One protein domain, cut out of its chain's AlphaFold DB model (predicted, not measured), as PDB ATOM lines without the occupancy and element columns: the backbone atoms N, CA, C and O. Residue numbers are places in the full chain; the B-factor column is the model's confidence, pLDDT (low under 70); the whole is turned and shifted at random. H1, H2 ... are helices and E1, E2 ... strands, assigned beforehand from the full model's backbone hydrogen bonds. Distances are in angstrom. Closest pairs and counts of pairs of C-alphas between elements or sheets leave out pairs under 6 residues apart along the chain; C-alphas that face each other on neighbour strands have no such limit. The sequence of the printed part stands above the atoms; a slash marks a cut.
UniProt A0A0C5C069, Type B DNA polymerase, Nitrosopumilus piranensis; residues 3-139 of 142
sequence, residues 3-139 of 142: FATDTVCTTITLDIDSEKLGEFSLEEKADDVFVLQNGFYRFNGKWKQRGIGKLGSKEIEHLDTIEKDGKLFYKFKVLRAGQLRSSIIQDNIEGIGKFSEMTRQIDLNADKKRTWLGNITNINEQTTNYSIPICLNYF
ATOM      1  N   PHE A   3      30.749   5.935  18.902       82.06
ATOM      2  CA  PHE A   3      30.916   4.616  18.294       82.06
ATOM      3  C   PHE A   3      31.680   4.745  16.977       82.06
ATOM      4  O   PHE A   3      31.379   5.638  16.178       82.06
ATOM      5  N   ALA A   4      32.624   3.839  16.737       81.50
ATOM      6  CA  ALA A   4      33.383   3.747  15.497       81.50
ATOM      7  C   ALA A   4      33.653   2.275  15.160       81.50
ATOM      8  O   ALA A   4      34.586   1.700  15.695       81.50
ATOM      9  N   THR A   5      32.839   1.696  14.269       84.44
ATOM     10  CA  THR A   5      32.922   0.302  13.782       84.44
ATOM     11  C   THR A   5      32.895  -0.754  14.894       84.44
ATOM     12  O   THR A   5      31.840  -1.308  15.178       84.44
ATOM     13  N   ASP A   6      34.038  -1.009  15.510       88.38
ATOM     14  CA  ASP A   6      34.346  -2.001  16.537       88.38
ATOM     15  C   ASP A   6      34.796  -1.358  17.860       88.38
ATOM     16  O   ASP A   6      35.095  -2.055  18.819       88.38
ATOM     17  N   THR A   7      34.796  -0.025  17.940       88.06
ATOM     18  CA  THR A   7      35.205   0.745  19.117       88.06
ATOM     19  C   THR A   7      34.030   1.522  19.707       88.06
ATOM     20  O   THR A   7      33.255   2.166  18.987       88.06
ATOM     21  N   VAL A   8      33.928   1.530  21.038       89.81
ATOM     22  CA  VAL A   8      33.020   2.399  21.797       89.81
ATOM     23  C   VAL A   8      33.821   3.306  22.725       89.81
ATOM     24  O   VAL A   8      34.738   2.873  23.408       89.81
ATOM     25  N   CYS A   9      33.456   4.585  22.763       89.69
ATOM     26  CA  CYS A   9      34.017   5.561  23.688       89.69
ATOM     27  C   CYS A   9      32.949   5.950  24.715       89.69
ATOM     28  O   CYS A   9      31.869   6.450  24.357       89.69
ATOM     29  N   THR A  10      33.250   5.723  25.992       89.88
ATOM     30  CA  THR A  10      32.353   5.981  27.121       89.88
ATOM     31  C   THR A  10      32.881   7.103  28.003       89.88
ATOM     32  O   THR A  10      34.073   7.367  28.071       89.88
ATOM     33  N   THR A  11      31.962   7.786  28.683       88.50
ATOM     34  CA  THR A  11      32.291   8.806  29.694       88.50
ATOM     35  C   THR A  11      32.440   8.205  31.092       88.50
ATOM     36  O   THR A  11      32.775   8.912  32.033       88.50
ATOM     37  N   ILE A  12      32.138   6.914  31.236       89.12
ATOM     38  CA  ILE A  12      32.280   6.150  32.472       89.12
ATOM     39  C   ILE A  12      33.337   5.077  32.259       89.12
ATOM     40  O   ILE A  12      33.437   4.515  31.164       89.12
ATOM     41  N   THR A  13      34.093   4.782  33.310       88.44
ATOM     42  CA  THR A  13      34.987   3.626  33.331       88.44
ATOM     43  C   THR A  13      34.153   2.353  33.316       88.44
ATOM     44  O   THR A  13      33.223   2.208  34.109       88.44
ATOM     45  N   LEU A  14      34.494   1.441  32.412       89.06
ATOM     46  CA  LEU A  14      33.950   0.091  32.372       89.06
ATOM     47  C   LEU A  14      35.016  -0.871  32.900       89.06
ATOM     48  O   LEU A  14      36.202  -0.669  32.642       89.06
ATOM     49  N   ASP A  15      34.595  -1.893  33.635       89.81
ATOM     50  CA  ASP A  15      35.473  -2.968  34.104       89.81
ATOM     51  C   ASP A  15      35.625  -4.017  32.991       89.81
ATOM     52  O   ASP A  15      34.930  -5.033  32.965       89.81
ATOM     53  N   ILE A  16      36.414  -3.671  31.968       87.19
ATOM     54  CA  ILE A  16      36.578  -4.441  30.730       87.19
ATOM     55  C   ILE A  16      38.053  -4.402  30.325       87.19
ATOM     56  O   ILE A  16      38.573  -3.332  30.015       87.19
ATOM     57  N   ASP A  17      38.703  -5.565  30.296       89.00
ATOM     58  CA  ASP A  17      40.095  -5.718  29.855       89.00
ATOM     59  C   ASP A  17      40.359  -7.154  29.367       89.00
ATOM     60  O   ASP A  17      41.097  -7.925  29.978       89.00
ATOM     61  N   SER A  18      39.641  -7.584  28.323       91.50
ATOM     62  CA  SER A  18      39.760  -8.955  27.812       91.50
ATOM     63  C   SER A  18      40.816  -9.084  26.720       91.50
ATOM     64  O   SER A  18      40.839  -8.315  25.768       91.50
ATOM     65  N   GLU A  19      41.633 -10.133  26.785       91.88
ATOM     66  CA  GLU A  19      42.566 -10.506  25.711       91.88
ATOM     67  C   GLU A  19      41.944 -11.480  24.689       91.88
ATOM     68  O   GLU A  19      42.600 -11.916  23.738       91.88
ATOM     69  N   LYS A  20      40.683 -11.881  24.884       94.75
ATOM     70  CA  LYS A  20      40.032 -12.884  24.035       94.75
ATOM     71  C   LYS A  20      39.528 -12.277  22.731       94.75
ATOM     72  O   LYS A  20      38.920 -11.210  22.701       94.75
ATOM     73  N   LEU A  21      39.695 -13.031  21.646       92.94
ATOM     74  CA  LEU A  21      39.171 -12.658  20.336       92.94
ATOM     75  C   LEU A  21      37.645 -12.476  20.382       92.94
ATOM     76  O   LEU A  21      36.917 -13.400  20.742       92.94
ATOM     77  N   GLY A  22      37.176 -11.304  19.951       90.69
ATOM     78  CA  GLY A  22      35.751 -10.962  19.886       90.69
ATOM     79  C   GLY A  22      35.187 -10.321  21.155       90.69
ATOM     80  O   GLY A  22      34.019  -9.935  21.155       90.69
ATOM     81  N   GLU A  23      35.990 -10.177  22.210       93.31
ATOM     82  CA  GLU A  23      35.629  -9.412  23.403       93.31
ATOM     83  C   GLU A  23      36.223  -7.997  23.341       93.31
ATOM     84  O   GLU A  23      37.172  -7.731  22.603       93.31
ATOM     85  N   PHE A  24      35.632  -7.069  24.095       92.62
ATOM     86  CA  PHE A  24      36.169  -5.718  24.217       92.62
ATOM     87  C   PHE A  24      37.350  -5.702  25.193       92.62
ATOM     88  O   PHE A  24      37.332  -6.371  26.228       92.62
ATOM     89  N   SER A  25      38.336  -4.867  24.886       93.19
ATOM     90  CA  SER A  25      39.417  -4.474  25.783       93.19
ATOM     91  C   SER A  25      39.462  -2.957  25.896       93.19
ATOM     92  O   SER A  25      38.914  -2.231  25.057       93.19
ATOM     93  N   LEU A  26      40.088  -2.461  26.959       92.00
ATOM     94  CA  LEU A  26      40.310  -1.035  27.115       92.00
ATOM     95  C   LEU A  26      41.539  -0.609  26.300       92.00
ATOM     96  O   LEU A  26      42.663  -0.953  26.643       92.00
ATOM     97  N   GLU A  27      41.325   0.190  25.253       88.00
ATOM     98  CA  GLU A  27      42.414   0.660  24.386       88.00
ATOM     99  C   GLU A  27      43.096   1.932  24.925       88.00
ATOM    100  O   GLU A  27      44.303   1.954  25.161       88.00
ATOM    101  N   GLU A  28      42.334   3.006  25.149       88.06
ATOM    102  CA  GLU A  28      42.864   4.308  25.570       88.06
ATOM    103  C   GLU A  28      41.954   4.989  26.608       88.06
ATOM    104  O   GLU A  28      40.737   4.787  26.641       88.06
ATOM    105  N   LYS A  29      42.552   5.857  27.437       90.75
ATOM    106  CA  LYS A  29      41.843   6.812  28.304       90.75
ATOM    107  C   LYS A  29      42.222   8.239  27.927       90.75
ATOM    108  O   LYS A  29      43.375   8.518  27.587       90.75
ATOM    109  N   ALA A  30      41.258   9.149  28.021       90.81
ATOM    110  CA  ALA A  30      41.506  10.562  27.800       90.81
ATOM    111  C   ALA A  30      40.641  11.448  28.694       90.81
ATOM    112  O   ALA A  30      39.455  11.175  28.868       90.81
ATOM    113  N   ASP A  31      41.245  12.522  29.203       88.38
ATOM    114  CA  ASP A  31      40.563  13.512  30.050       88.38
ATOM    115  C   ASP A  31      39.848  14.580  29.210       88.38
ATOM    116  O   ASP A  31      38.820  15.128  29.599       88.38
ATOM    117  N   ASP A  32      40.390  14.853  28.024       88.06
ATOM    118  CA  ASP A  32      39.910  15.860  27.087       88.06
ATOM    119  C   ASP A  32      39.501  15.186  25.772       88.06
ATOM    120  O   ASP A  32      40.363  14.815  24.966       88.06
ATOM    121  N   VAL A  33      38.191  14.992  25.582       89.44
ATOM    122  CA  VAL A  33      37.624  14.281  24.428       89.44
ATOM    123  C   VAL A  33      36.660  15.175  23.660       89.44
ATOM    124  O   VAL A  33      35.583  15.518  24.144       89.44
ATOM    125  N   PHE A  34      37.010  15.467  22.407       89.50
ATOM    126  CA  PHE A  34      36.122  16.122  21.450       89.50
ATOM    127  C   PHE A  34      35.829  15.174  20.299       89.50
ATOM    128  O   PHE A  34      36.744  14.644  19.675       89.50
ATOM    129  N   VAL A  35      34.551  14.994  19.972       88.62
ATOM    130  CA  VAL A  35      34.112  14.217  18.808       88.62
ATOM    131  C   VAL A  35      33.064  15.034  18.065       88.62
ATOM    132  O   VAL A  35      31.885  14.989  18.400       88.62
ATOM    133  N   LEU A  36      33.503  15.817  17.077       87.00
ATOM    134  CA  LEU A  36      32.631  16.768  16.378       87.00
ATOM    135  C   LEU A  36      31.935  16.126  15.182       87.00
ATOM    136  O   LEU A  36      30.722  16.189  15.017       87.00
ATOM    137  N   GLN A  37      32.732  15.516  14.314       83.44
ATOM    138  CA  GLN A  37      32.267  14.853  13.107       83.44
ATOM    139  C   GLN A  37      33.313  13.837  12.663       83.44
ATOM    140  O   GLN A  37      34.418  13.759  13.207       83.44
ATOM    141  N   ASN A  38      32.980  13.071  11.629       79.50
ATOM    142  CA  ASN A  38      33.894  12.090  11.072       79.50
ATOM    143  C   ASN A  38      35.213  12.754  10.622       79.50
ATOM    144  O   ASN A  38      35.270  13.415   9.590       79.50
ATOM    145  N   GLY A  39      36.275  12.527  11.389       80.12
ATOM    146  CA  GLY A  39      37.634  12.986  11.098       80.12
ATOM    147  C   GLY A  39      38.125  14.183  11.859       80.12
ATOM    148  O   GLY A  39      39.278  14.548  11.672       80.12
ATOM    149  N   PHE A  40      37.290  14.733  12.730       88.31
ATOM    150  CA  PHE A  40      37.680  15.802  13.628       88.31
ATOM    151  C   PHE A  40      37.344  15.375  15.046       88.31
ATOM    152  O   PHE A  40      36.222  15.547  15.530       88.31
ATOM    153  N   TYR A  41      38.339  14.748  15.665       89.06
ATOM    154  CA  TYR A  41      38.289  14.270  17.033       89.06
ATOM    155  C   TYR A  41      39.609  14.571  17.753       89.06
ATOM    156  O   TYR A  41      40.683  14.484  17.148       89.06
ATOM    157  N   ARG A  42      39.508  14.945  19.031       90.38
ATOM    158  CA  ARG A  42      40.620  15.298  19.922       90.38
ATOM    159  C   ARG A  42      40.612  14.360  21.114       90.38
ATOM    160  O   ARG A  42      39.553  14.134  21.688       90.38
ATOM    161  N   PHE A  43      41.784  13.850  21.465       90.44
ATOM    162  CA  PHE A  43      42.007  13.073  22.678       90.44
ATOM    163  C   PHE A  43      43.279  13.599  23.339       90.44
ATOM    164  O   PHE A  43      44.302  13.740  22.663       90.44
ATOM    165  N   ASN A  44      43.222  13.910  24.635       90.62
ATOM    166  CA  ASN A  44      44.374  14.385  25.416       90.62
ATOM    167  C   ASN A  44      45.085  15.587  24.764       90.62
ATOM    168  O   ASN A  44      46.304  15.581  24.573       90.62
ATOM    169  N   GLY A  45      44.310  16.593  24.340       88.56
ATOM    170  CA  GLY A  45      44.828  17.806  23.701       88.56
ATOM    171  C   GLY A  45      45.363  17.628  22.274       88.56
ATOM    172  O   GLY A  45      45.847  18.593  21.689       88.56
ATOM    173  N   LYS A  46      45.281  16.428  21.680       89.50
ATOM    174  CA  LYS A  46      45.775  16.158  20.320       89.50
ATOM    175  C   LYS A  46      44.632  15.887  19.358       89.50
ATOM    176  O   LYS A  46      43.908  14.900  19.502       89.50
ATOM    177  N   TRP A  47      44.490  16.741  18.346       90.06
ATOM    178  CA  TRP A  47      43.627  16.452  17.204       90.06
ATOM    179  C   TRP A  47      44.211  15.288  16.416       90.06
ATOM    180  O   TRP A  47      45.386  15.300  16.044       90.06
ATOM    181  N   LYS A  48      43.399  14.266  16.148       86.81
ATOM    182  CA  LYS A  48      43.836  13.171  15.283       86.81
ATOM    183  C   LYS A  48      43.965  13.700  13.859       86.81
ATOM    184  O   LYS A  48      42.983  14.081  13.221       86.81
ATOM    185  N   GLN A  49      45.191  13.674  13.355       79.81
ATOM    186  CA  GLN A  49      45.461  13.933  11.953       79.81
ATOM    187  C   GLN A  49      44.935  12.773  11.109       79.81
ATOM    188  O   GLN A  49      45.012  11.604  11.491       79.81
ATOM    189  N   ARG A  50      44.378  13.106   9.948       72.12
ATOM    190  CA  ARG A  50      44.030  12.107   8.934       72.12
ATOM    191  C   ARG A  50      45.172  11.986   7.940       72.12
ATOM    192  O   ARG A  50      45.898  12.938   7.730       72.12
ATOM    193  N   GLY A  51      45.338  10.825   7.321       77.38
ATOM    194  CA  GLY A  51      46.283  10.695   6.214       77.38
ATOM    195  C   GLY A  51      45.827  11.469   4.971       77.38
ATOM    196  O   GLY A  51      45.028  12.407   5.023       77.38
ATOM    197  N   ILE A  52      46.302  11.023   3.814       80.88
ATOM    198  CA  ILE A  52      45.870  11.557   2.521       80.88
ATOM    199  C   ILE A  52      44.378  11.259   2.318       80.88
ATOM    200  O   ILE A  52      43.905  10.145   2.543       80.88
ATOM    201  N   GLY A  53      43.626  12.266   1.884       81.88
ATOM    202  CA  GLY A  53      42.193  12.187   1.639       81.88
ATOM    203  C   GLY A  53      41.778  12.885   0.349       81.88
ATOM    204  O   GLY A  53      42.591  13.450  -0.383       81.88
ATOM    205  N   LYS A  54      40.473  12.861   0.069       81.25
ATOM    206  CA  LYS A  54      39.871  13.586  -1.054       81.25
ATOM    207  C   LYS A  54      38.925  14.660  -0.539       81.25
ATOM    208  O   LYS A  54      38.087  14.394   0.317       81.25
ATOM    209  N   LEU A  55      39.037  15.860  -1.099       79.94
ATOM    210  CA  LEU A  55      38.103  16.957  -0.879       79.94
ATOM    211  C   LEU A  55      37.524  17.383  -2.229       79.94
ATOM    212  O   LEU A  55      38.161  18.096  -3.007       79.94
ATOM    213  N   GLY A  56      36.319  16.895  -2.527       80.19
ATOM    214  CA  GLY A  56      35.750  16.984  -3.872       80.19
ATOM    215  C   GLY A  56      36.619  16.221  -4.875       80.19
ATOM    216  O   GLY A  56      36.893  15.039  -4.689       80.19
ATOM    217  N   SER A  57      37.083  16.905  -5.922       76.25
ATOM    218  CA  SER A  57      37.978  16.340  -6.942       76.25
ATOM    219  C   SER A  57      39.470  16.435  -6.600       76.25
ATOM    220  O   SER A  57      40.297  15.959  -7.376       76.25
ATOM    221  N   LYS A  58      39.835  17.061  -5.473       82.12
ATOM    222  CA  LYS A  58      41.232  17.308  -5.096       82.12
ATOM    223  C   LYS A  58      41.731  16.254  -4.117       82.12
ATOM    224  O   LYS A  58      41.068  15.970  -3.121       82.12
ATOM    225  N   GLU A  59      42.926  15.738  -4.372       85.50
ATOM    226  CA  GLU A  59      43.692  14.985  -3.379       85.50
ATOM    227  C   GLU A  59      44.364  15.964  -2.423       85.50
ATOM    228  O   GLU A  59      44.980  16.946  -2.851       85.50
ATOM    229  N   ILE A  60      44.191  15.709  -1.130       88.38
ATOM    230  CA  ILE A  60      44.675  16.568  -0.063       88.38
ATOM    231  C   ILE A  60      45.395  15.762   1.012       88.38
ATOM    232  O   ILE A  60      45.027  14.631   1.309       88.38
ATOM    233  N   GLU A  61      46.393  16.373   1.625       88.44
ATOM    234  CA  GLU A  61      47.129  15.852   2.772       88.44
ATOM    235  C   GLU A  61      46.805  16.718   3.993       88.44
ATOM    236  O   GLU A  61      46.937  17.943   3.926       88.44
ATOM    237  N   HIS A  62      46.343  16.103   5.085       89.31
ATOM    238  CA  HIS A  62      46.115  16.804   6.351       89.31
ATOM    239  C   HIS A  62      47.469  17.247   6.910       89.31
ATOM    240  O   HIS A  62      48.335  16.411   7.144       89.31
ATOM    241  N   LEU A  63      47.639  18.544   7.153       90.31
ATOM    242  CA  LEU A  63      48.845  19.068   7.792       90.31
ATOM    243  C   LEU A  63      48.615  19.345   9.272       90.31
ATOM    244  O   LEU A  63      49.436  18.960  10.097       90.31
ATOM    245  N   ASP A  64      47.507  20.015   9.603       91.00
ATOM    246  CA  ASP A  64      47.196  20.351  10.990       91.00
ATOM    247  C   ASP A  64      45.714  20.692  11.222       91.00
ATOM    248  O   ASP A  64      44.970  21.000  10.284       91.00
ATOM    249  N   THR A  65      45.306  20.695  12.490       92.06
ATOM    250  CA  THR A  65      44.018  21.214  12.956       92.06
ATOM    251  C   THR A  65      44.259  22.287  14.015       92.06
ATOM    252  O   THR A  65      44.822  22.014  15.070       92.06
ATOM    253  N   ILE A  66      43.818  23.512  13.731       92.00
ATOM    254  CA  ILE A  66      44.128  24.704  14.525       92.00
ATOM    255  C   ILE A  66      42.854  25.244  15.170       92.00
ATOM    256  O   ILE A  66      41.843  25.458  14.498       92.00
ATOM    257  N   GLU A  67      42.925  25.530  16.464       92.00
ATOM    258  CA  GLU A  67      41.893  26.252  17.207       92.00
ATOM    259  C   GLU A  67      42.224  27.744  17.231       92.00
ATOM    260  O   GLU A  67      43.330  28.144  17.595       92.00
ATOM    261  N   LYS A  68      41.272  28.589  16.825       92.88
ATOM    262  CA  LYS A  68      41.432  30.045  16.867       92.88
ATOM    263  C   LYS A  68      40.085  30.725  17.078       92.88
ATOM    264  O   LYS A  68      39.144  30.465  16.337       92.88
ATOM    265  N   ASP A  69      40.012  31.615  18.066       90.50
ATOM    266  CA  ASP A  69      38.826  32.428  18.378       90.50
ATOM    267  C   ASP A  69      37.540  31.590  18.533       90.50
ATOM    268  O   ASP A  69      36.480  31.932  18.010       90.50
ATOM    269  N   GLY A  70      37.652  30.431  19.191       89.19
ATOM    270  CA  GLY A  70      36.540  29.498  19.386       89.19
ATOM    271  C   GLY A  70      36.130  28.700  18.142       89.19
ATOM    272  O   GLY A  70      35.183  27.917  18.189       89.19
ATOM    273  N   LYS A  71      36.837  28.872  17.023       92.38
ATOM    274  CA  LYS A  71      36.610  28.166  15.760       92.38
ATOM    275  C   LYS A  71      37.701  27.135  15.516       92.38
ATOM    276  O   LYS A  71      38.825  27.268  15.997       92.38
ATOM    277  N   LEU A  72      37.368  26.141  14.700       92.44
ATOM    278  CA  LEU A  72      38.288  25.089  14.295       92.44
ATOM    279  C   LEU A  72      38.643  25.236  12.814       92.44
ATOM    280  O   LEU A  72      37.768  25.437  11.967       92.44
ATOM    281  N   PHE A  73      39.926  25.127  12.499       92.94
ATOM    282  CA  PHE A  73      40.465  25.269  11.155       92.94
ATOM    283  C   PHE A  73      41.239  24.021  10.760       92.94
ATOM    284  O   PHE A  73      42.060  23.511  11.512       92.94
ATOM    285  N   TYR A  74      41.000  23.563   9.540       91.12
ATOM    286  CA  TYR A  74      41.694  22.456   8.915       91.12
ATOM    287  C   TYR A  74      42.764  22.989   7.960       91.12
ATOM    288  O   TYR A  74      42.425  23.629   6.958       91.12
ATOM    289  N   LYS A  75      44.040  22.724   8.253       92.56
ATOM    290  CA  LYS A  75      45.173  23.037   7.380       92.56
ATOM    291  C   LYS A  75      45.540  21.803   6.559       92.56
ATOM    292  O   LYS A  75      45.813  20.740   7.110       92.56
ATOM    293  N   PHE A  76      45.570  21.944   5.237       90.81
ATOM    294  CA  PHE A  76      45.880  20.842   4.328       90.81
ATOM    295  C   PHE A  76      46.666  21.298   3.105       90.81
ATOM    296  O   PHE A  76      46.565  22.443   2.666       90.81
ATOM    297  N   LYS A  77      47.422  20.373   2.520       89.38
ATOM    298  CA  LYS A  77      48.145  20.560   1.263       89.38
ATOM    299  C   LYS A  77      47.370  19.917   0.126       89.38
ATOM    300  O   LYS A  77      47.014  18.749   0.199       89.38
ATOM    301  N   VAL A  78      47.116  20.660  -0.944       86.38
ATOM    302  CA  VAL A  78      46.528  20.127  -2.177       86.38
ATOM    303  C   VAL A  78      47.638  19.509  -3.021       86.38
ATOM    304  O   VAL A  78      48.553  20.217  -3.440       86.38
ATOM    305  N   LEU A  79      47.538  18.204  -3.297       77.94
ATOM    306  CA  LEU A  79      48.559  17.438  -4.023       77.94
ATOM    307  C   LEU A  79      48.551  17.686  -5.543       77.94
ATOM    308  O   LEU A  79      49.566  17.522  -6.209       77.94
ATOM    309  N   ARG A  80      47.422  18.139  -6.101       68.88
ATOM    310  CA  ARG A  80      47.306  18.594  -7.498       68.88
ATOM    311  C   ARG A  80      46.413  19.825  -7.579       68.88
ATOM    312  O   ARG A  80      45.188  19.704  -7.642       68.88
ATOM    313  N   ALA A  81      47.008  21.013  -7.549       64.69
ATOM    314  CA  ALA A  81      46.278  22.258  -7.753       64.69
ATOM    315  C   ALA A  81      46.450  22.728  -9.206       64.69
ATOM    316  O   ALA A  81      47.561  22.817  -9.716       64.69
ATOM    317  N   GLY A  82      45.332  22.993  -9.877       63.34
ATOM    318  CA  GLY A  82      45.301  23.557 -11.226       63.34
ATOM    319  C   GLY A  82      45.293  22.504 -12.329       63.34
ATOM    320  O   GLY A  82      46.332  21.982 -12.727       63.34
ATOM    321  N   GLN A  83      44.107  22.223 -12.874       71.44
ATOM    322  CA  GLN A  83      44.033  21.652 -14.216       71.44
ATOM    323  C   GLN A  83      44.413  22.748 -15.214       71.44
ATOM    324  O   GLN A  83      44.021  23.902 -15.036       71.44
ATOM    325  N   LEU A  84      45.117  22.379 -16.287       78.88
ATOM    326  CA  LEU A  84      45.605  23.319 -17.304       78.88
ATOM    327  C   LEU A  84      44.506  24.300 -17.754       78.88
ATOM    328  O   LEU A  84      44.686  25.512 -17.743       78.88
ATOM    329  N   ARG A  85      43.313  23.761 -18.043       81.88
ATOM    330  CA  ARG A  85      42.140  24.530 -18.474       81.88
ATOM    331  C   ARG A  85      41.671  25.558 -17.440       81.88
ATOM    332  O   ARG A  85      41.412  26.697 -17.810       81.88
ATOM    333  N   SER A  86      41.526  25.172 -16.169       77.81
ATOM    334  CA  SER A  86      41.035  26.090 -15.130       77.81
ATOM    335  C   SER A  86      42.027  27.217 -14.865       77.81
ATOM    336  O   SER A  86      41.616  28.354 -14.667       77.81
ATOM    337  N   SER A  87      43.321  26.901 -14.909       81.00
ATOM    338  CA  SER A  87      44.394  27.869 -14.698       81.00
ATOM    339  C   SER A  87      44.492  28.901 -15.820       81.00
ATOM    340  O   SER A  87      44.745  30.060 -15.530       81.00
ATOM    341  N   ILE A  88      44.225  28.516 -17.075       84.25
ATOM    342  CA  ILE A  88      44.167  29.462 -18.204       84.25
ATOM    343  C   ILE A  88      42.967  30.409 -18.066       84.25
ATOM    344  O   ILE A  88      43.113  31.611 -18.238       84.25
ATOM    345  N   ILE A  89      41.784  29.887 -17.714       85.25
ATOM    346  CA  ILE A  89      40.569  30.710 -17.552       85.25
ATOM    347  C   ILE A  89      40.720  31.730 -16.411       85.25
ATOM    348  O   ILE A  89      40.177  32.826 -16.492       85.25
ATOM    349  N   GLN A  90      41.431  31.360 -15.343       81.88
ATOM    350  CA  GLN A  90      41.644  32.199 -14.159       81.88
ATOM    351  C   GLN A  90      42.913  33.063 -14.233       81.88
ATOM    352  O   GLN A  90      43.266  33.664 -13.224       81.88
ATOM    353  N   ASP A  91      43.609  33.080 -15.375       83.81
ATOM    354  CA  ASP A  91      44.900  33.760 -15.562       83.81
ATOM    355  C   ASP A  91      45.947  33.419 -14.474       83.81
ATOM    356  O   ASP A  91      46.729  34.244 -14.014       83.81
ATOM    357  N   ASN A  92      45.949  32.159 -14.022       80.31
ATOM    358  CA  ASN A  92      46.837  31.632 -12.983       80.31
ATOM    359  C   ASN A  92      47.663  30.456 -13.525       80.31
ATOM    360  O   ASN A  92      47.611  29.326 -13.023       80.31
ATOM    361  N   ILE A  93      48.398  30.721 -14.606       81.88
ATOM    362  CA  ILE A  93      49.250  29.734 -15.287       81.88
ATOM    363  C   ILE A  93      50.386  29.278 -14.363       81.88
ATOM    364  O   ILE A  93      50.726  28.096 -14.324       81.88
ATOM    365  N   GLU A  94      50.926  30.188 -13.552       80.25
ATOM    366  CA  GLU A  94      52.020  29.887 -12.628       80.25
ATOM    367  C   GLU A  94      51.641  28.884 -11.536       80.25
ATOM    368  O   GLU A  94      52.525  28.251 -10.963       80.25
ATOM    369  N   GLY A  95      50.352  28.738 -11.224       71.00
ATOM    370  CA  GLY A  95      49.852  27.788 -10.233       71.00
ATOM    371  C   GLY A  95      49.710  26.350 -10.740       71.00
ATOM    372  O   GLY A  95      49.412  25.467  -9.936       71.00
ATOM    373  N   ILE A  96      49.900  26.091 -12.042       78.12
ATOM    374  CA  ILE A  96      49.707  24.758 -12.636       78.12
ATOM    375  C   ILE A  96      50.705  23.759 -12.045       78.12
ATOM    376  O   ILE A  96      51.916  23.966 -12.085       78.12
ATOM    377  N   GLY A  97      50.190  22.644 -11.519       70.88
ATOM    378  CA  GLY A  97      51.014  21.539 -11.020       70.88
ATOM    379  C   GLY A  97      51.760  21.844  -9.719       70.88
ATOM    380  O   GLY A  97      52.533  21.006  -9.260       70.88
ATOM    381  N   LYS A  98      51.524  23.009  -9.102       77.88
ATOM    382  CA  LYS A  98      52.125  23.363  -7.816       77.88
ATOM    383  C   LYS A  98      51.295  22.813  -6.661       77.88
ATOM    384  O   LYS A  98      50.062  22.819  -6.676       77.88
ATOM    385  N   PHE A  99      51.991  22.374  -5.621       82.00
ATOM    386  CA  PHE A  99      51.371  22.117  -4.331       82.00
ATOM    387  C   PHE A  99      50.946  23.441  -3.699       82.00
ATOM    388  O   PHE A  99      51.683  24.423  -3.762       82.00
ATOM    389  N   SER A 100      49.771  23.470  -3.075       83.62
ATOM    390  CA  SER A 100      49.298  24.654  -2.348       83.62
ATOM    391  C   SER A 100      48.786  24.264  -0.975       83.62
ATOM    392  O   SER A 100      48.016  23.312  -0.840       83.62
ATOM    393  N   GLU A 101      49.220  24.996   0.046       89.31
ATOM    394  CA  GLU A 101      48.656  24.888   1.386       89.31
ATOM    395  C   GLU A 101      47.400  25.747   1.482       89.31
ATOM    396  O   GLU A 101      47.361  26.887   1.017       89.31
ATOM    397  N   MET A 102      46.358  25.191   2.081       88.50
ATOM    398  CA  MET A 102      45.083  25.853   2.291       88.50
ATOM    399  C   MET A 102      44.651  25.665   3.737       88.50
ATOM    400  O   MET A 102      44.918  24.640   4.360       88.50
ATOM    401  N   THR A 103      43.952  26.667   4.259       92.06
ATOM    402  CA  THR A 103      43.305  26.599   5.569       92.06
ATOM    403  C   THR A 103      41.814  26.805   5.370       92.06
ATOM    404  O   THR A 103      41.400  27.762   4.716       92.06
ATOM    405  N   ARG A 104      40.997  25.903   5.912       90.94
ATOM    406  CA  ARG A 104      39.539  25.966   5.809       90.94
ATOM    407  C   ARG A 104      38.915  25.902   7.192       90.94
ATOM    408  O   ARG A 104      39.230  25.006   7.962       90.94
ATOM    409  N   GLN A 105      37.992  26.812   7.482       92.81
ATOM    410  CA  GLN A 105      37.188  26.714   8.695       92.81
ATOM    411  C   GLN A 105      36.269  25.488   8.622       92.81
ATOM    412  O   GLN A 105      35.607  25.248   7.608       92.81
ATOM    413  N   ILE A 106      36.234  24.724   9.704       90.94
ATOM    414  CA  ILE A 106      35.362  23.569   9.872       90.94
ATOM    415  C   ILE A 106      34.031  24.049  10.447       90.94
ATOM    416  O   ILE A 106      33.991  24.856  11.377       90.94
ATOM    417  N   ASP A 107      32.933  23.536   9.898       90.44
ATOM    418  CA  ASP A 107      31.618  23.672  10.520       90.44
ATOM    419  C   ASP A 107      31.504  22.655  11.666       90.44
ATOM    420  O   ASP A 107      31.555  21.443  11.439       90.44
ATOM    421  N   LEU A 108      31.372  23.162  12.896       89.75
ATOM    422  CA  LEU A 108      31.250  22.358  14.116       89.75
ATOM    423  C   LEU A 108      29.974  21.497  14.125       89.75
ATOM    424  O   LEU A 108      29.928  20.494  14.827       89.75
ATOM    425  N   ASN A 109      28.969  21.849  13.314       88.81
ATOM    426  CA  ASN A 109      27.671  21.171  13.220       88.81
ATOM    427  C   ASN A 109      27.474  20.475  11.859       88.81
ATOM    428  O   ASN A 109      26.343  20.299  11.387       88.81
ATOM    429  N   ALA A 110      28.572  20.095  11.198       87.88
ATOM    430  CA  ALA A 110      28.543  19.483   9.871       87.88
ATOM    431  C   ALA A 110      28.023  18.035   9.859       87.88
ATOM    432  O   ALA A 110      27.643  17.546   8.792       87.88
ATOM    433  N   ASP A 111      27.987  17.334  10.999       84.25
ATOM    434  CA  ASP A 111      27.402  15.993  11.037       84.25
ATOM    435  C   ASP A 111      25.880  16.057  10.859       84.25
ATOM    436  O   ASP A 111      25.142  16.430  11.768       84.25
ATOM    437  N   LYS A 112      25.408  15.663   9.675       81.38
ATOM    438  CA  LYS A 112      23.979  15.591   9.333       81.38
ATOM    439  C   LYS A 112      23.400  14.176   9.429       81.38
ATOM    440  O   LYS A 112      22.261  13.963   9.030       81.38
ATOM    441  N   LYS A 113      24.160  13.191   9.927       78.19
ATOM    442  CA  LYS A 113      23.683  11.800  10.049       78.19
ATOM    443  C   LYS A 113      22.736  11.584  11.231       78.19
ATOM    444  O   LYS A 113      22.140  10.515  11.346       78.19
ATOM    445  N   ARG A 114      22.631  12.563  12.126       76.81
ATOM    446  CA  ARG A 114      21.819  12.520  13.344       76.81
ATOM    447  C   ARG A 114      20.992  13.791  13.459       76.81
ATOM    448  O   ARG A 114      21.377  14.835  12.934       76.81
ATOM    449  N   THR A 115      19.886  13.704  14.187       83.94
ATOM    450  CA  THR A 115      19.162  14.897  14.620       83.94
ATOM    451  C   THR A 115      19.788  15.376  15.918       83.94
ATOM    452  O   THR A 115      19.638  14.729  16.956       83.94
ATOM    453  N   TRP A 116      20.513  16.487  15.846       86.88
ATOM    454  CA  TRP A 116      21.114  17.148  17.001       86.88
ATOM    455  C   TRP A 116      20.103  18.080  17.675       86.88
ATOM    456  O   TRP A 116      19.336  18.755  16.992       86.88
ATOM    457  N   LEU A 117      20.091  18.097  19.009       89.31
ATOM    458  CA  LEU A 117      19.150  18.878  19.824       89.31
ATOM    459  C   LEU A 117      19.669  20.284  20.165       89.31
ATOM    460  O   LEU A 117      18.936  21.095  20.723       89.31
ATOM    461  N   GLY A 118      20.922  20.575  19.828       89.25
ATOM    462  CA  GLY A 118      21.546  21.880  19.988       89.25
ATOM    463  C   GLY A 118      22.516  22.188  18.853       89.25
ATOM    464  O   GLY A 118      22.666  21.406  17.912       89.25
ATOM    465  N   ASN A 119      23.199  23.323  18.970       89.12
ATOM    466  CA  ASN A 119      24.256  23.744  18.057       89.12
ATOM    467  C   ASN A 119      25.499  24.119  18.858       89.12
ATOM    468  O   ASN A 119      25.400  24.809  19.868       89.12
ATOM    469  N   ILE A 120      26.659  23.693  18.376       89.94
ATOM    470  CA  ILE A 120      27.955  24.069  18.931       89.94
ATOM    471  C   ILE A 120      28.406  25.344  18.222       89.94
ATOM    472  O   ILE A 120      28.623  25.337  17.007       89.94
ATOM    473  N   THR A 121      28.529  26.444  18.962       90.50
ATOM    474  CA  THR A 121      28.966  27.744  18.429       90.50
ATOM    475  C   THR A 121      30.444  28.015  18.659       90.50
ATOM    476  O   THR A 121      31.051  28.756  17.883       90.50
ATOM    477  N   ASN A 122      31.031  27.400  19.687       90.69
ATOM    478  CA  ASN A 122      32.411  27.625  20.086       90.69
ATOM    479  C   ASN A 122      33.040  26.329  20.619       90.69
ATOM    480  O   ASN A 122      32.454  25.638  21.449       90.69
ATOM    481  N   ILE A 123      34.250  26.005  20.161       88.56
ATOM    482  CA  ILE A 123      34.974  24.803  20.597       88.56
ATOM    483  C   ILE A 123      35.406  24.868  22.072       88.56
ATOM    484  O   ILE A 123      35.531  23.842  22.731       88.56
ATOM    485  N   ASN A 124      35.569  26.074  22.618       88.50
ATOM    486  CA  ASN A 124      36.031  26.288  23.987       88.50
ATOM    487  C   ASN A 124      34.920  26.124  25.032       88.50
ATOM    488  O   ASN A 124      35.223  26.069  26.219       88.50
ATOM    489  N   GLU A 125      33.651  26.052  24.620       84.06
ATOM    490  CA  GLU A 125      32.509  25.954  25.542       84.06
ATOM    491  C   GLU A 125      32.457  24.605  26.286       84.06
ATOM    492  O   GLU A 125      31.716  24.485  27.256       84.06
ATOM    493  N   GLN A 126      33.252  23.601  25.877       80.19
ATOM    494  CA  GLN A 126      33.314  22.255  26.484       80.19
ATOM    495  C   GLN A 126      31.928  21.617  26.706       80.19
ATOM    496  O   GLN A 126      31.706  20.828  27.625       80.19
ATOM    497  N   THR A 127      30.964  21.952  25.849       83.94
ATOM    498  CA  THR A 127      29.592  21.456  25.940       83.94
ATOM    499  C   THR A 127      29.419  20.150  25.180       83.94
ATOM    500  O   THR A 127      29.954  19.975  24.084       83.94
ATOM    501  N   THR A 128      28.575  19.266  25.707       85.56
ATOM    502  CA  THR A 128      28.103  18.084  24.977       85.56
ATOM    503  C   THR A 128      26.789  18.397  24.268       85.56
ATOM    504  O   THR A 128      25.853  18.893  24.890       85.56
ATOM    505  N   ASN A 129      26.702  18.070  22.977       87.00
ATOM    506  CA  ASN A 129      25.454  18.141  22.221       87.00
ATOM    507  C   ASN A 129      24.782  16.761  22.187       87.00
ATOM    508  O   ASN A 129      25.427  15.751  21.901       87.00
ATOM    509  N   TYR A 130      23.483  16.718  22.471       86.25
ATOM    510  CA  TYR A 130      22.707  15.482  22.467       86.25
ATOM    511  C   TYR A 130      22.068  15.250  21.098       86.25
ATOM    512  O   TYR A 130      21.681  16.190  20.404       86.25
ATOM    513  N   SER A 131      21.934  13.985  20.710       84.38
ATOM    514  CA  SER A 131      21.298  13.596  19.452       84.38
ATOM    515  C   SER A 131      20.294  12.478  19.647       84.38
ATOM    516  O   SER A 131      20.496  11.616  20.502       84.38
ATOM    517  N   ILE A 132      19.302  12.423  18.764       77.81
ATOM    518  CA  ILE A 132      18.421  11.267  18.600       77.81
ATOM    519  C   ILE A 132      18.727  10.551  17.272       77.81
ATOM    520  O   ILE A 132      19.087  11.206  16.283       77.81
ATOM    521  N   PRO A 133      18.619   9.211  17.219       69.31
ATOM    522  CA  PRO A 133      18.757   8.478  15.969       69.31
ATOM    523  C   PRO A 133      17.638   8.880  15.003       69.31
ATOM    524  O   PRO A 133      16.470   8.958  15.384       69.31
ATOM    525  N   ILE A 134      17.979   9.095  13.730       63.53
ATOM    526  CA  ILE A 134      16.981   9.272  12.670       63.53
ATOM    527  C   ILE A 134      16.383   7.889  12.376       63.53
ATOM    528  O   ILE A 134      16.838   7.177  11.489       63.53
ATOM    529  N   CYS A 135      15.372   7.480  13.140       60.00
ATOM    530  CA  CYS A 135      14.483   6.389  12.751       60.00
ATOM    531  C   CYS A 135      13.043   6.903  12.724       60.00
ATOM    532  O   CYS A 135      12.215   6.576  13.569       60.00
ATOM    533  N   LEU A 136      12.740   7.728  11.717       60.28
ATOM    534  CA  LEU A 136      11.378   8.212  11.467       60.28
ATOM    535  C   LEU A 136      10.411   7.086  11.060       60.28
ATOM    536  O   LEU A 136       9.202   7.281  11.076       60.28
ATOM    537  N   ASN A 137      10.925   5.887  10.760       61.47
ATOM    538  CA  ASN A 137      10.118   4.705  10.456       61.47
ATOM    539  C   ASN A 137       9.184   4.288  11.604       61.47
ATOM    540  O   ASN A 137       8.204   3.594  11.345       61.47
ATOM    541  N   TYR A 138       9.464   4.705  12.844       55.66
ATOM    542  CA  TYR A 138       8.579   4.452  13.983       55.66
ATOM    543  C   TYR A 138       7.341   5.370  13.994       55.66
ATOM    544  O   TYR A 138       6.309   5.002  14.541       55.66
ATOM    545  N   PHE A 139       7.397   6.533  13.333       60.53
ATOM    546  CA  PHE A 139       6.296   7.503  13.272       60.53
ATOM    547  C   PHE A 139       5.354   7.285  12.078       60.53
ATOM    548  O   PHE A 139       4.666   8.209  11.661       60.53
TER     549      PHE A 139
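AT A GLANCE: This is residues 3 to 139 of the 142 residues of the protein "Type B DNA polymerase" of Nitrosopumilus piranensis (UniProt A0A0C5C069). What is the shape? There is little regular structure: a loose, elongated model, with hairpin E2-E3 near its middle, the strongly twisted antiparallel sheet E4-E5-E6-E7 towards H1, and long loops, residues 10 to 32 and 106 to 135, away from H1. What builds it? The 137 printed residues include E1 E2 E3 E4 E5 E6 H1 E7 H2, mostly strand; radius of gyration of the C-alphas 19.6 A, spans 61 by 40 by 35 A.

HOW THE PARTS SIT: What comes first? E1, residues 7 to 9, pairs with no named strand. E2, residues 33 to 37, and E3, residues 40 to 43, form a hairpin; N 34 and O 42 are 3.0 A apart. What follows? E4, residues 52 to 55, E5, residues 58 to 68, and E6, residues 71 to 78, make a meander, each strand the antiparallel neighbour of the one before; N 53 and O 60, like N 61 and O 77, are 2.8 A apart. E7, residues 100 to 105, is antiparallel to E6, with N 74 and O 104 2.8 A apart. And the helices? H1, residues 84 to 89, has every O i to N i+4 pair within hydrogen-bond range; H2, residues 136 to 139, is too short for one. Neither is on the sheet.

IN THESE COORDINATES: Where does E1 begin? C-alpha 7 is at (35.205, 0.745, 19.117). Where does H2 end? C-alpha 139 is at (6.296, 7.503, 13.272). Which strand is longest? E5, 25.4 A, bends by 71 degrees at residue 61.

THE WHOLE: How large? The farthest C-alphas, Asp 15 and Asp 91, are 62.5 A apart. Any cut? The printed part has no cut; links E1 to E2 and E7 to H2 are long. Where is pLDDT under 70? At residues 80 to 82 and 133 to 139.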